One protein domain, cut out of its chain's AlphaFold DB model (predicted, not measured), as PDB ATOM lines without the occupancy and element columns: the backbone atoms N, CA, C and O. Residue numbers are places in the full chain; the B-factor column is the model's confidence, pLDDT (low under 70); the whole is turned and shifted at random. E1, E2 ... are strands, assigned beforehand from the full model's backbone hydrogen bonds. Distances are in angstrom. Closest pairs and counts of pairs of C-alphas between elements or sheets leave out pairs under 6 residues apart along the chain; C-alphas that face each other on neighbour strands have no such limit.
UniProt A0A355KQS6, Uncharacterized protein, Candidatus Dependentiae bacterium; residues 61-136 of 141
ATOM      1  N   ASN A  61     183.859 128.267 188.395       74.56
ATOM      2  CA  ASN A  61     183.623 127.067 189.178       74.56
ATOM      3  C   ASN A  61     182.126 126.985 189.446       74.56
ATOM      4  O   ASN A  61     181.596 127.714 190.285       74.56
ATOM      5  N   GLU A  62     181.450 126.126 188.695       77.31
ATOM      6  CA  GLU A  62     180.021 125.898 188.842       77.31
ATOM      7  C   GLU A  62     179.785 124.572 189.557       77.31
ATOM      8  O   GLU A  62     180.368 123.539 189.216       77.31
ATOM      9  N   GLN A  63     178.900 124.592 190.552       82.38
ATOM     10  CA  GLN A  63     178.422 123.386 191.208       82.38
ATOM     11  C   GLN A  63     176.914 123.263 191.009       82.38
ATOM     12  O   GLN A  63     176.146 124.016 191.613       82.38
ATOM     13  N   SER A  64     176.493 122.276 190.221       85.50
ATOM     14  CA  SER A  64     175.086 121.901 190.101       85.50
ATOM     15  C   SER A  64     174.782 120.728 191.028       85.50
ATOM     16  O   SER A  64     175.587 119.807 191.184       85.50
ATOM     17  N   ILE A  65     173.632 120.791 191.690       87.44
ATOM     18  CA  ILE A  65     173.155 119.780 192.631       87.44
ATOM     19  C   ILE A  65     171.701 119.492 192.274       87.44
ATOM     20  O   ILE A  65     170.926 120.434 192.121       87.44
ATOM     21  N   TRP A  66     171.335 118.220 192.155       89.44
ATOM     22  CA  TRP A  66     169.973 117.808 191.822       89.44
ATOM     23  C   TRP A  66     169.614 116.470 192.471       89.44
ATOM     24  O   TRP A  66     170.467 115.777 193.035       89.44
ATOM     25  N   ILE A  67     168.329 116.137 192.397       90.81
ATOM     26  CA  ILE A  67     167.764 114.877 192.873       90.81
ATOM     27  C   ILE A  67     167.601 113.943 191.675       90.81
ATOM     28  O   ILE A  67     167.120 114.367 190.626       90.81
ATOM     29  N   ASP A  68     167.992 112.685 191.840       92.69
ATOM     30  CA  ASP A  68     167.832 111.636 190.829       92.69
ATOM     31  C   ASP A  68     167.304 110.341 191.473       92.69
ATOM     32  O   ASP A  68     167.121 110.276 192.694       92.69
ATOM     33  N   LYS A  69     167.043 109.301 190.680       92.00
ATOM     34  CA  LYS A  69     166.663 107.969 191.163       92.00
ATOM     35  C   LYS A  69     167.565 106.899 190.566       92.00
ATOM     36  O   LYS A  69     167.842 106.905 189.373       92.00
ATOM     37  N   ASP A  70     167.994 105.949 191.394       90.81
ATOM     38  CA  ASP A  70     168.668 104.755 190.883       90.81
ATOM     39  C   ASP A  70     167.682 103.806 190.178       90.81
ATOM     40  O   ASP A  70     166.461 103.976 190.236       90.81
ATOM     41  N   ALA A  71     168.209 102.772 189.518       91.12
ATOM     42  CA  ALA A  71     167.403 101.781 188.801       91.12
ATOM     43  C   ALA A  71     166.411 101.016 189.702       91.12
ATOM     44  O   ALA A  71     165.458 100.420 189.209       91.12
ATOM     45  N   SER A  72     166.626 101.023 191.021       92.44
ATOM     46  CA  SER A  72     165.733 100.422 192.017       92.44
ATOM     47  C   SER A  72     164.713 101.423 192.578       92.44
ATOM     48  O   SER A  72     163.892 101.058 193.417       92.44
ATOM     49  N   GLY A  73     164.737 102.675 192.115       88.06
ATOM     50  CA  GLY A  73     163.838 103.747 192.532       88.06
ATOM     51  C   GLY A  73     164.271 104.481 193.801       88.06
ATOM     52  O   GLY A  73     163.500 105.297 194.311       88.06
ATOM     53  N   HIS A  74     165.473 104.228 194.326       88.50
ATOM     54  CA  HIS A  74     165.974 104.954 195.488       88.50
ATOM     55  C   HIS A  74     166.424 106.358 195.098       88.50
ATOM     56  O   HIS A  74     167.139 106.541 194.116       88.50
ATOM     57  N   THR A  75     166.058 107.343 195.916       89.94
ATOM     58  CA  THR A  75     166.482 108.729 195.722       89.94
ATOM     59  C   THR A  75     167.997 108.871 195.873       89.94
ATOM     60  O   THR A  75     168.597 108.376 196.832       89.94
ATOM     61  N   LEU A  76     168.601 109.597 194.942       92.38
ATOM     62  CA  LEU A  76     169.997 109.999 194.923       92.38
ATOM     63  C   LEU A  76     170.086 111.524 195.026       92.38
ATOM     64  O   LEU A  76     169.244 112.238 194.486       92.38
ATOM     65  N   ILE A  77     171.134 112.023 195.675       90.62
ATOM     66  CA  ILE A  77     171.569 113.413 195.518       90.62
ATOM     67  C   ILE A  77     172.836 113.400 194.679       90.62
ATOM     68  O   ILE A  77     173.852 112.824 195.080       90.62
ATOM     69  N   CYS A  78     172.763 114.047 193.522       90.69
ATOM     70  CA  CYS A  78     173.859 114.158 192.579       90.69
ATOM     71  C   CYS A  78     174.478 115.552 192.636       90.69
ATOM     72  O   CYS A  78     173.789 116.555 192.825       90.69
ATOM     73  N   LYS A  79     175.797 115.610 192.469       89.06
ATOM     74  CA  LYS A  79     176.572 116.841 192.358       89.06
ATOM     75  C   LYS A  79     177.490 116.752 191.148       89.06
ATOM     76  O   LYS A  79     178.147 115.734 190.939       89.06
ATOM     77  N   ARG A  80     177.571 117.842 190.395       87.19
ATOM     78  CA  ARG A  80     178.541 118.029 189.317       87.19
ATOM     79  C   ARG A  80     179.336 119.283 189.601       87.19
ATOM     80  O   ARG A  80     178.750 120.312 189.936       87.19
ATOM     81  N   ARG A  81     180.655 119.193 189.474       82.62
ATOM     82  CA  ARG A  81     181.545 120.350 189.559       82.62
ATOM     83  C   ARG A  81     182.168 120.579 188.192       82.62
ATOM     84  O   ARG A  81     182.883 119.715 187.701       82.62
ATOM     85  N   ILE A  82     181.888 121.732 187.601       80.50
ATOM     86  CA  ILE A  82     182.534 122.186 186.374       80.50
ATOM     87  C   ILE A  82     183.606 123.176 186.800       80.50
ATOM     88  O   ILE A  82     183.302 124.192 187.425       80.50
ATOM     89  N   PHE A  83     184.858 122.856 186.490       76.56
ATOM     90  CA  PHE A  83     185.971 123.772 186.667       76.56
ATOM     91  C   PHE A  83     186.558 124.075 185.301       76.56
ATOM     92  O   PHE A  83     187.122 123.193 184.649       76.56
ATOM     93  N   LEU A  84     186.417 125.329 184.893       72.38
ATOM     94  CA  LEU A  84     187.051 125.841 183.700       72.38
ATOM     95  C   LEU A  84     188.123 126.842 184.109       72.38
ATOM     96  O   LEU A  84     187.858 127.770 184.873       72.38
ATOM     97  N   SER A  85     189.331 126.641 183.602       71.62
ATOM     98  CA  SER A  85     190.439 127.582 183.737       71.62
ATOM     99  C   SER A  85     191.110 127.781 182.387       71.62
ATOM    100  O   SER A  85     191.049 126.884 181.545       71.62
ATOM    101  N   ASP A  86     191.803 128.908 182.223       64.38
ATOM    102  CA  ASP A  86     192.475 129.310 180.976       64.38
ATOM    103  C   ASP A  86     193.435 128.244 180.410       64.38
ATOM    104  O   ASP A  86     193.741 128.250 179.222       64.38
ATOM    105  N   TYR A  87     193.899 127.310 181.248       63.75
ATOM    106  CA  TYR A  87     194.904 126.301 180.897       63.75
ATOM    107  C   TYR A  87     194.448 124.856 181.127       63.75
ATOM    108  O   TYR A  87     195.205 123.924 180.855       63.75
ATOM    109  N   ALA A  88     193.239 124.645 181.651       59.12
ATOM    110  CA  ALA A  88     192.716 123.313 181.912       59.12
ATOM    111  C   ALA A  88     191.187 123.317 181.890       59.12
ATOM    112  O   ALA A  88     190.535 123.878 182.779       59.12
ATOM    113  N   PHE A  89     190.635 122.626 180.893       66.44
ATOM    114  CA  PHE A  89     189.315 122.027 180.996       66.44
ATOM    115  C   PHE A  89     189.477 120.687 181.704       66.44
ATOM    116  O   PHE A  89     190.237 119.828 181.254       66.44
ATOM    117  N   ARG A  90     188.779 120.509 182.821       66.19
ATOM    118  CA  ARG A  90     188.633 119.195 183.437       66.19
ATOM    119  C   ARG A  90     187.220 118.719 183.155       66.19
ATOM    120  O   ARG A  90     186.272 119.450 183.445       66.19
ATOM    121  N   GLU A  91     187.093 117.515 182.600       69.06
ATOM    122  CA  GLU A  91     185.784 116.886 182.436       69.06
ATOM    123  C   GLU A  91     185.037 116.905 183.775       69.06
ATOM    124  O   GLU A  91     185.639 116.659 184.829       69.06
ATOM    125  N   PRO A  92     183.746 117.271 183.768       75.75
ATOM    126  CA  PRO A  92     183.017 117.454 185.003       75.75
ATOM    127  C   PRO A  92     182.745 116.107 185.666       75.75
ATOM    128  O   PRO A  92     181.953 115.304 185.175       75.75
ATOM    129  N   ASP A  93     183.347 115.898 186.834       79.62
ATOM    130  CA  ASP A  93     183.066 114.740 187.673       79.62
ATOM    131  C   ASP A  93     181.618 114.834 188.192       79.62
ATOM    132  O   ASP A  93     181.247 115.782 188.902       79.62
ATOM    133  N   ILE A  94     180.790 113.848 187.833       86.88
ATOM    134  CA  ILE A  94     179.444 113.662 188.385       86.88
ATOM    135  C   ILE A  94     179.524 112.612 189.482       86.88
ATOM    136  O   ILE A  94     179.990 111.495 189.272       86.88
ATOM    137  N   TYR A  95     179.037 112.971 190.662       89.62
ATOM    138  CA  TYR A  95     179.009 112.086 191.811       89.62
ATOM    139  C   TYR A  95     177.603 112.059 192.405       89.62
ATOM    140  O   TYR A  95     177.043 113.110 192.715       89.62
ATOM    141  N   CYS A  96     177.057 110.862 192.608       92.00
ATOM    142  CA  CYS A  96     175.735 110.654 193.183       92.00
ATOM    143  C   CYS A  96     175.832 109.767 194.420       92.00
ATOM    144  O   CYS A  96     176.444 108.702 194.377       92.00
ATOM    145  N   SER A  97     175.183 110.186 195.502       93.69
ATOM    146  CA  SER A  97     175.058 109.389 196.723       93.69
ATOM    147  C   SER A  97     173.608 109.058 196.996       93.69
ATOM    148  O   SER A  97     172.724 109.903 196.834       93.69
ATOM    149  N   ARG A  98     173.370 107.836 197.480       91.06
ATOM    150  CA  ARG A  98     172.044 107.432 197.939       91.06
ATOM    151  C   ARG A  98     171.608 108.318 199.096       91.06
ATOM    152  O   ARG A  98     172.336 108.501 200.070       91.06
ATOM    153  N   ALA A  99     170.410 108.860 198.962       93.12
ATOM    154  CA  ALA A  99     169.852 109.803 199.900       93.12
ATOM    155  C   ALA A  99     168.927 109.098 200.890       93.12
ATOM    156  O   ALA A  99     168.217 108.150 200.554       93.12
ATOM    157  N   VAL A 100     168.913 109.590 202.122       93.38
ATOM    158  CA  VAL A 100     167.992 109.134 203.163       93.38
ATOM    159  C   VAL A 100     166.904 110.180 203.332       93.38
ATOM    160  O   VAL A 100     167.210 111.364 203.469       93.38
ATOM    161  N   SER A 101     165.642 109.752 203.334       92.56
ATOM    162  CA  SER A 101     164.516 110.649 203.596       92.56
ATOM    163  C   SER A 101     164.597 111.228 205.011       92.56
ATOM    164  O   SER A 101     164.893 110.529 205.985       92.56
ATOM    165  N   LEU A 102     164.330 112.524 205.117       90.81
ATOM    166  CA  LEU A 102     164.191 113.256 206.362       90.81
ATOM    167  C   LEU A 102     162.772 113.807 206.465       90.81
ATOM    168  O   LEU A 102     162.202 114.281 205.486       90.81
ATOM    169  N   GLY A 103     162.227 113.797 207.680       89.81
ATOM    170  CA  GLY A 103     161.036 114.587 207.977       89.81
ATOM    171  C   GLY A 103     161.364 116.075 207.879       89.81
ATOM    172  O   GLY A 103     162.417 116.503 208.362       89.81
ATOM    173  N   ALA A 104     160.468 116.856 207.270       89.19
ATOM    174  CA  ALA A 104     160.605 118.309 207.164       89.19
ATOM    175  C   ALA A 104     160.774 118.983 208.540       89.19
ATOM    176  O   ALA A 104     161.530 119.939 208.669       89.19
ATOM    177  N   ASP A 105     160.188 118.415 209.604       89.62
ATOM    178  CA  ASP A 105     160.338 118.879 210.994       89.62
ATOM    179  C   ASP A 105     161.792 118.884 211.492       89.62
ATOM    180  O   ASP A 105     162.124 119.559 212.465       89.62
ATOM    181  N   LYS A 106     162.673 118.125 210.833       88.75
ATOM    182  CA  LYS A 106     164.089 118.013 211.182       88.75
ATOM    183  C   LYS A 106     164.974 118.962 210.384       88.75
ATOM    184  O   LYS A 106     166.181 118.962 210.613       88.75
ATOM    185  N   VAL A 107     164.444 119.747 209.449       91.31
ATOM    186  CA  VAL A 107     165.256 120.553 208.530       91.31
ATOM    187  C   VAL A 107     164.997 122.040 208.742       91.31
ATOM    188  O   VAL A 107     163.860 122.497 208.757       91.31
ATOM    189  N   VAL A 108     166.070 122.817 208.906       89.00
ATOM    190  CA  VAL A 108     165.945 124.272 209.069       89.00
ATOM    191  C   VAL A 108     165.478 124.892 207.755       89.00
ATOM    192  O   VAL A 108     166.153 124.748 206.735       89.00
ATOM    193  N   GLY A 109     164.357 125.611 207.810       87.31
ATOM    194  CA  GLY A 109     163.756 126.285 206.657       87.31
ATOM    195  C   GLY A 109     162.821 125.410 205.822       87.31
ATOM    196  O   GLY A 109     162.286 125.911 204.840       87.31
ATOM    197  N   ALA A 110     162.617 124.145 206.205       89.56
ATOM    198  CA  ALA A 110     161.584 123.314 205.601       89.56
ATOM    199  C   ALA A 110     160.212 123.635 206.195       89.56
ATOM    200  O   ALA A 110     160.066 123.882 207.397       89.56
ATOM    201  N   GLU A 111     159.207 123.609 205.337       90.19
ATOM    202  CA  GLU A 111     157.815 123.843 205.674       90.19
ATOM    203  C   GLU A 111     157.020 122.533 205.654       90.19
ATOM    204  O   GLU A 111     157.481 121.460 205.252       90.19
ATOM    205  N   ARG A 112     155.786 122.596 206.155       87.56
ATOM    206  CA  ARG A 112     154.913 121.426 206.192       87.56
ATOM    207  C   ARG A 112     154.499 121.051 204.767       87.56
ATOM    208  O   ARG A 112     153.793 121.810 204.117       87.56
ATOM    209  N   GLY A 113     154.858 119.840 204.347       86.69
ATOM    210  CA  GLY A 113     154.596 119.334 202.995       86.69
ATOM    211  C   GLY A 113     155.863 119.177 202.161       86.69
ATOM    212  O   GLY A 113     155.828 118.455 201.170       86.69
ATOM    213  N   ASP A 114     156.976 119.767 202.602       91.81
ATOM    214  CA  ASP A 114     158.269 119.574 201.958       91.81
ATOM    215  C   ASP A 114     158.737 118.126 202.114       91.81
ATOM    216  O   ASP A 114     158.603 117.504 203.177       91.81
ATOM    217  N   VAL A 115     159.332 117.594 201.051       92.69
ATOM    218  CA  VAL A 115     159.976 116.283 201.061       92.69
ATOM    219  C   VAL A 115     161.475 116.502 201.068       92.69
ATOM    220  O   VAL A 115     162.033 117.078 200.141       92.69
ATOM    221  N   CYS A 116     162.134 116.062 202.136       93.00
ATOM    222  CA  CYS A 116     163.554 116.298 202.336       93.00
ATOM    223  C   CYS A 116     164.361 115.005 202.249       93.00
ATOM    224  O   CYS A 116     163.944 113.947 202.727       93.00
ATOM    225  N   TRP A 117     165.573 115.110 201.713       94.31
ATOM    226  CA  TRP A 117     166.545 114.027 201.647       94.31
ATOM    227  C   TRP A 117     167.930 114.511 202.049       94.31
ATOM    228  O   TRP A 117     168.287 115.667 201.823       94.31
ATOM    229  N   LYS A 118     168.732 113.613 202.623       92.44
ATOM    230  CA  LYS A 118     170.116 113.878 203.018       92.44
ATOM    231  C   LYS A 118     171.082 112.885 202.393       92.44
ATOM    232  O   LYS A 118     170.872 111.679 202.502       92.44
ATOM    233  N   ALA A 119     172.179 113.397 201.849       91.31
ATOM    234  CA  ALA A 119     173.332 112.618 201.410       91.31
ATOM    235  C   ALA A 119     174.614 113.447 201.591       91.31
ATOM    236  O   ALA A 119     174.597 114.655 201.376       91.31
ATOM    237  N   ASP A 120     175.712 112.822 202.022       86.25
ATOM    238  CA  ASP A 120     177.045 113.443 202.165       86.25
ATOM    239  C   ASP A 120     177.076 114.822 202.839       86.25
ATOM    240  O   ASP A 120     177.761 115.749 202.405       86.25
ATOM    241  N   GLY A 121     176.297 114.977 203.911       83.50
ATOM    242  CA  GLY A 121     176.236 116.231 204.668       83.50
ATOM    243  C   GLY A 121     175.448 117.354 203.986       83.50
ATOM    244  O   GLY A 121     175.403 118.459 204.521       83.50
ATOM    245  N   MET A 122     174.801 117.084 202.854       87.50
ATOM    246  CA  MET A 122     173.889 117.987 202.159       87.50
ATOM    247  C   MET A 122     172.443 117.535 202.346       87.50
ATOM    248  O   MET A 122     172.162 116.337 202.343       87.50
ATOM    249  N   ILE A 123     171.536 118.496 202.506       91.69
ATOM    250  CA  ILE A 123     170.094 118.276 202.565       91.69
ATOM    251  C   ILE A 123     169.455 119.028 201.399       91.69
ATOM    252  O   ILE A 123     169.710 120.220 201.214       91.69
ATOM    253  N   LEU A 124     168.631 118.329 200.625       92.19
ATOM    254  CA  LEU A 124     167.757 118.917 199.613       92.19
ATOM    255  C   LEU A 124     166.319 118.695 200.033       92.19
ATOM    256  O   LEU A 124     165.967 117.588 200.439       92.19
ATOM    257  N   CYS A 125     165.511 119.735 199.921       91.44
ATOM    258  CA  CYS A 125     164.081 119.660 200.151       91.44
ATOM    259  C   CYS A 125     163.356 120.152 198.907       91.44
ATOM    260  O   CYS A 125     163.662 121.230 198.394       91.44
ATOM    261  N   GLU A 126     162.420 119.342 198.436       91.38
ATOM    262  CA  GLU A 126     161.494 119.679 197.367       91.38
ATOM    263  C   GLU A 126     160.182 120.143 197.994       91.38
ATOM    264  O   GLU A 126     159.593 119.452 198.832       91.38
ATOM    265  N   LYS A 127     159.760 121.341 197.610       91.12
ATOM    266  CA  LYS A 127     158.492 121.929 198.013       91.12
ATOM    267  C   LYS A 127     157.342 121.349 197.182       91.12
ATOM    268  O   LYS A 127     157.571 120.840 196.085       91.12
ATOM    269  N   PRO A 128     156.083 121.495 197.628       88.94
ATOM    270  CA  PRO A 128     154.919 121.035 196.866       88.94
ATOM    271  C   PRO A 128     154.772 121.659 195.468       88.94
ATOM    272  O   PRO A 128     154.098 121.088 194.616       88.94
ATOM    273  N   ASP A 129     155.375 122.827 195.233       89.75
ATOM    274  CA  ASP A 129     155.398 123.512 193.936       89.75
ATOM    275  C   ASP A 129     156.519 123.017 192.997       89.75
ATOM    276  O   ASP A 129     156.669 123.534 191.891       89.75
ATOM    277  N   GLY A 130     157.304 122.021 193.428       84.38
ATOM    278  CA  GLY A 130     158.443 121.462 192.696       84.38
ATOM    279  C   GLY A 130     159.732 122.278 192.824       84.38
ATOM    280  O   GLY A 130     160.760 121.897 192.259       84.38
ATOM    281  N   SER A 131     159.723 123.397 193.556       87.44
ATOM    282  CA  SER A 131     160.949 124.144 193.828       87.44
ATOM    283  C   SER A 131     161.835 123.384 194.815       87.44
ATOM    284  O   SER A 131     161.362 122.767 195.769       87.44
ATOM    285  N   VAL A 132     163.149 123.426 194.592       88.50
ATOM    286  CA  VAL A 132     164.123 122.734 195.441       88.50
ATOM    287  C   VAL A 132     165.003 123.755 196.141       88.50
ATOM    288  O   VAL A 132     165.575 124.641 195.503       88.50
ATOM    289  N   PHE A 133     165.166 123.605 197.453       88.69
ATOM    290  CA  PHE A 133     166.153 124.365 198.210       88.69
ATOM    291  C   PHE A 133     167.163 123.446 198.896       88.69
ATOM    292  O   PHE A 133     166.898 122.278 199.192       88.69
ATOM    293  N   LYS A 134     168.356 123.993 199.134       89.56
ATOM    294  CA  LYS A 134     169.499 123.286 199.720       89.56
ATOM    295  C   LYS A 134     169.837 123.843 201.096       89.56
ATOM    296  O   LYS A 134     169.848 125.056 201.293       89.56
ATOM    297  N   THR A 135     170.171 122.965 202.033       85.81
ATOM    298  CA  THR A 135     170.646 123.337 203.369       85.81
ATOM    299  C   THR A 135     171.630 122.302 203.912       85.81
ATOM    300  O   THR A 135     171.702 121.169 203.441       85.81
ATOM    301  N   HIS A 136     172.417 122.697 204.907       86.12
ATOM    302  CA  HIS A 136     173.303 121.804 205.665       86.12
ATOM    303  C   HIS A 136     172.840 121.640 207.121       86.12
ATOM    304  O   HIS A 136     173.454 120.906 207.898       86.12
TER     305      HIS A 136
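AT A GLANCE: This is residues 61 to 136 of the 141 residues of an uncharacterized protein of Candidatus Dependentiae bacterium (UniProt A0A355KQS6). A short four-strand sheet, E4 to E7, lies partly face to face with one end of a long, twisted three-strand sheet, E1 to E3, the strands of the two sheets crossed. The long sheet reaches away from this two-layer sandwich to the turn between E2 and E3, and a loop of residues 103 to 114 joins E4 to E5 at the other end of the length. The printed part has 76 residues with no named helix and seven named strands, E1 to E7 along the chain, and its class is all strand. The sheets have the orders E4, E5, E6, E7 and E1, E2, E3, both antiparallel. The whole is loose, with a radius of gyration of the C-alphas of 14.3 A, and elongated, with spans of 47 by 29 by 22 A.

IN THESE COORDINATES: In the four-strand sheet, E4 is residues 100 to 102, 6.5 A from first to last C-alpha. E5 is residues 115 to 119, 13.9 A long, and E6 is residues 122 to 126, 13.4 A long. E7 is residues 132 to 135, 10.3 A long, and ends with C-alpha 135 at (170.646, 123.337, 203.369). In the three-strand sheet, E1 is residues 61 to 69, 25.6 A long, and begins with C-alpha 61 at (183.623, 127.067, 189.178). E2 is residues 75 to 85, 32.8 A long, and its C-alpha 85 is at (190.439, 127.582, 183.737). E3 is residues 88 to 98, 30.6 A long.

HOW THE PARTS SIT: The four-strand sheet is a meander, each strand the antiparallel neighbour of the one before, with E4 and E7 as its edge strands. E4 and E5 form a hairpin at 136 degrees between their directions, with N 102 and O 116 at 2.8 A, within hydrogen-bond range. The hairpin of E5 and E6, at 160 degrees, has N 117 and O 124 at 2.8 A. The hairpin of E6 and E7, at 152 degrees, has N 123 and O 135 at 2.8 A. From edge to edge of this sheet the strands' lines turn by 89 degrees. E1, E2 and E3 form a second meander, with E2 as the inner strand. In the hairpin of E1 and E2, at 160 degrees, N 76 and O 68 are 2.8 A apart. In the hairpin of E2 and E3, at 168 degrees, N 79 and O 95 are 2.8 A apart. The two sheets make a sandwich, two sheets face to face: their facing parts are 10.2 A centre to centre, their best planes are 11 degrees apart, and their strands stand at 66 degrees. Among the closest C-alphas across it are those of Ser 97 in E3 and Ala 119 in E5, 5.9 A apart, and those of Ile 77 in E2 and Ala 119, 6.2 A apart. E1 and E7 are near each other, with 6 pairs of C-alphas within 10 A. E3 and E7 are apart, as are E1 and E4. E3 runs on into E4 across a break of 1 residue, at 70 degrees, and the two meet only through their link.

THE WHOLE: The two C-alphas farthest apart are those of Tyr 87 and Arg 112, at 47.6 A. The printed part has no cut. The link from E4 to E5, with 12 residues, is long; the other five links are tight. The mean pLDDT of the printed part is 86.2, and the model's confidence is low, under 70, at residues 86 to 91.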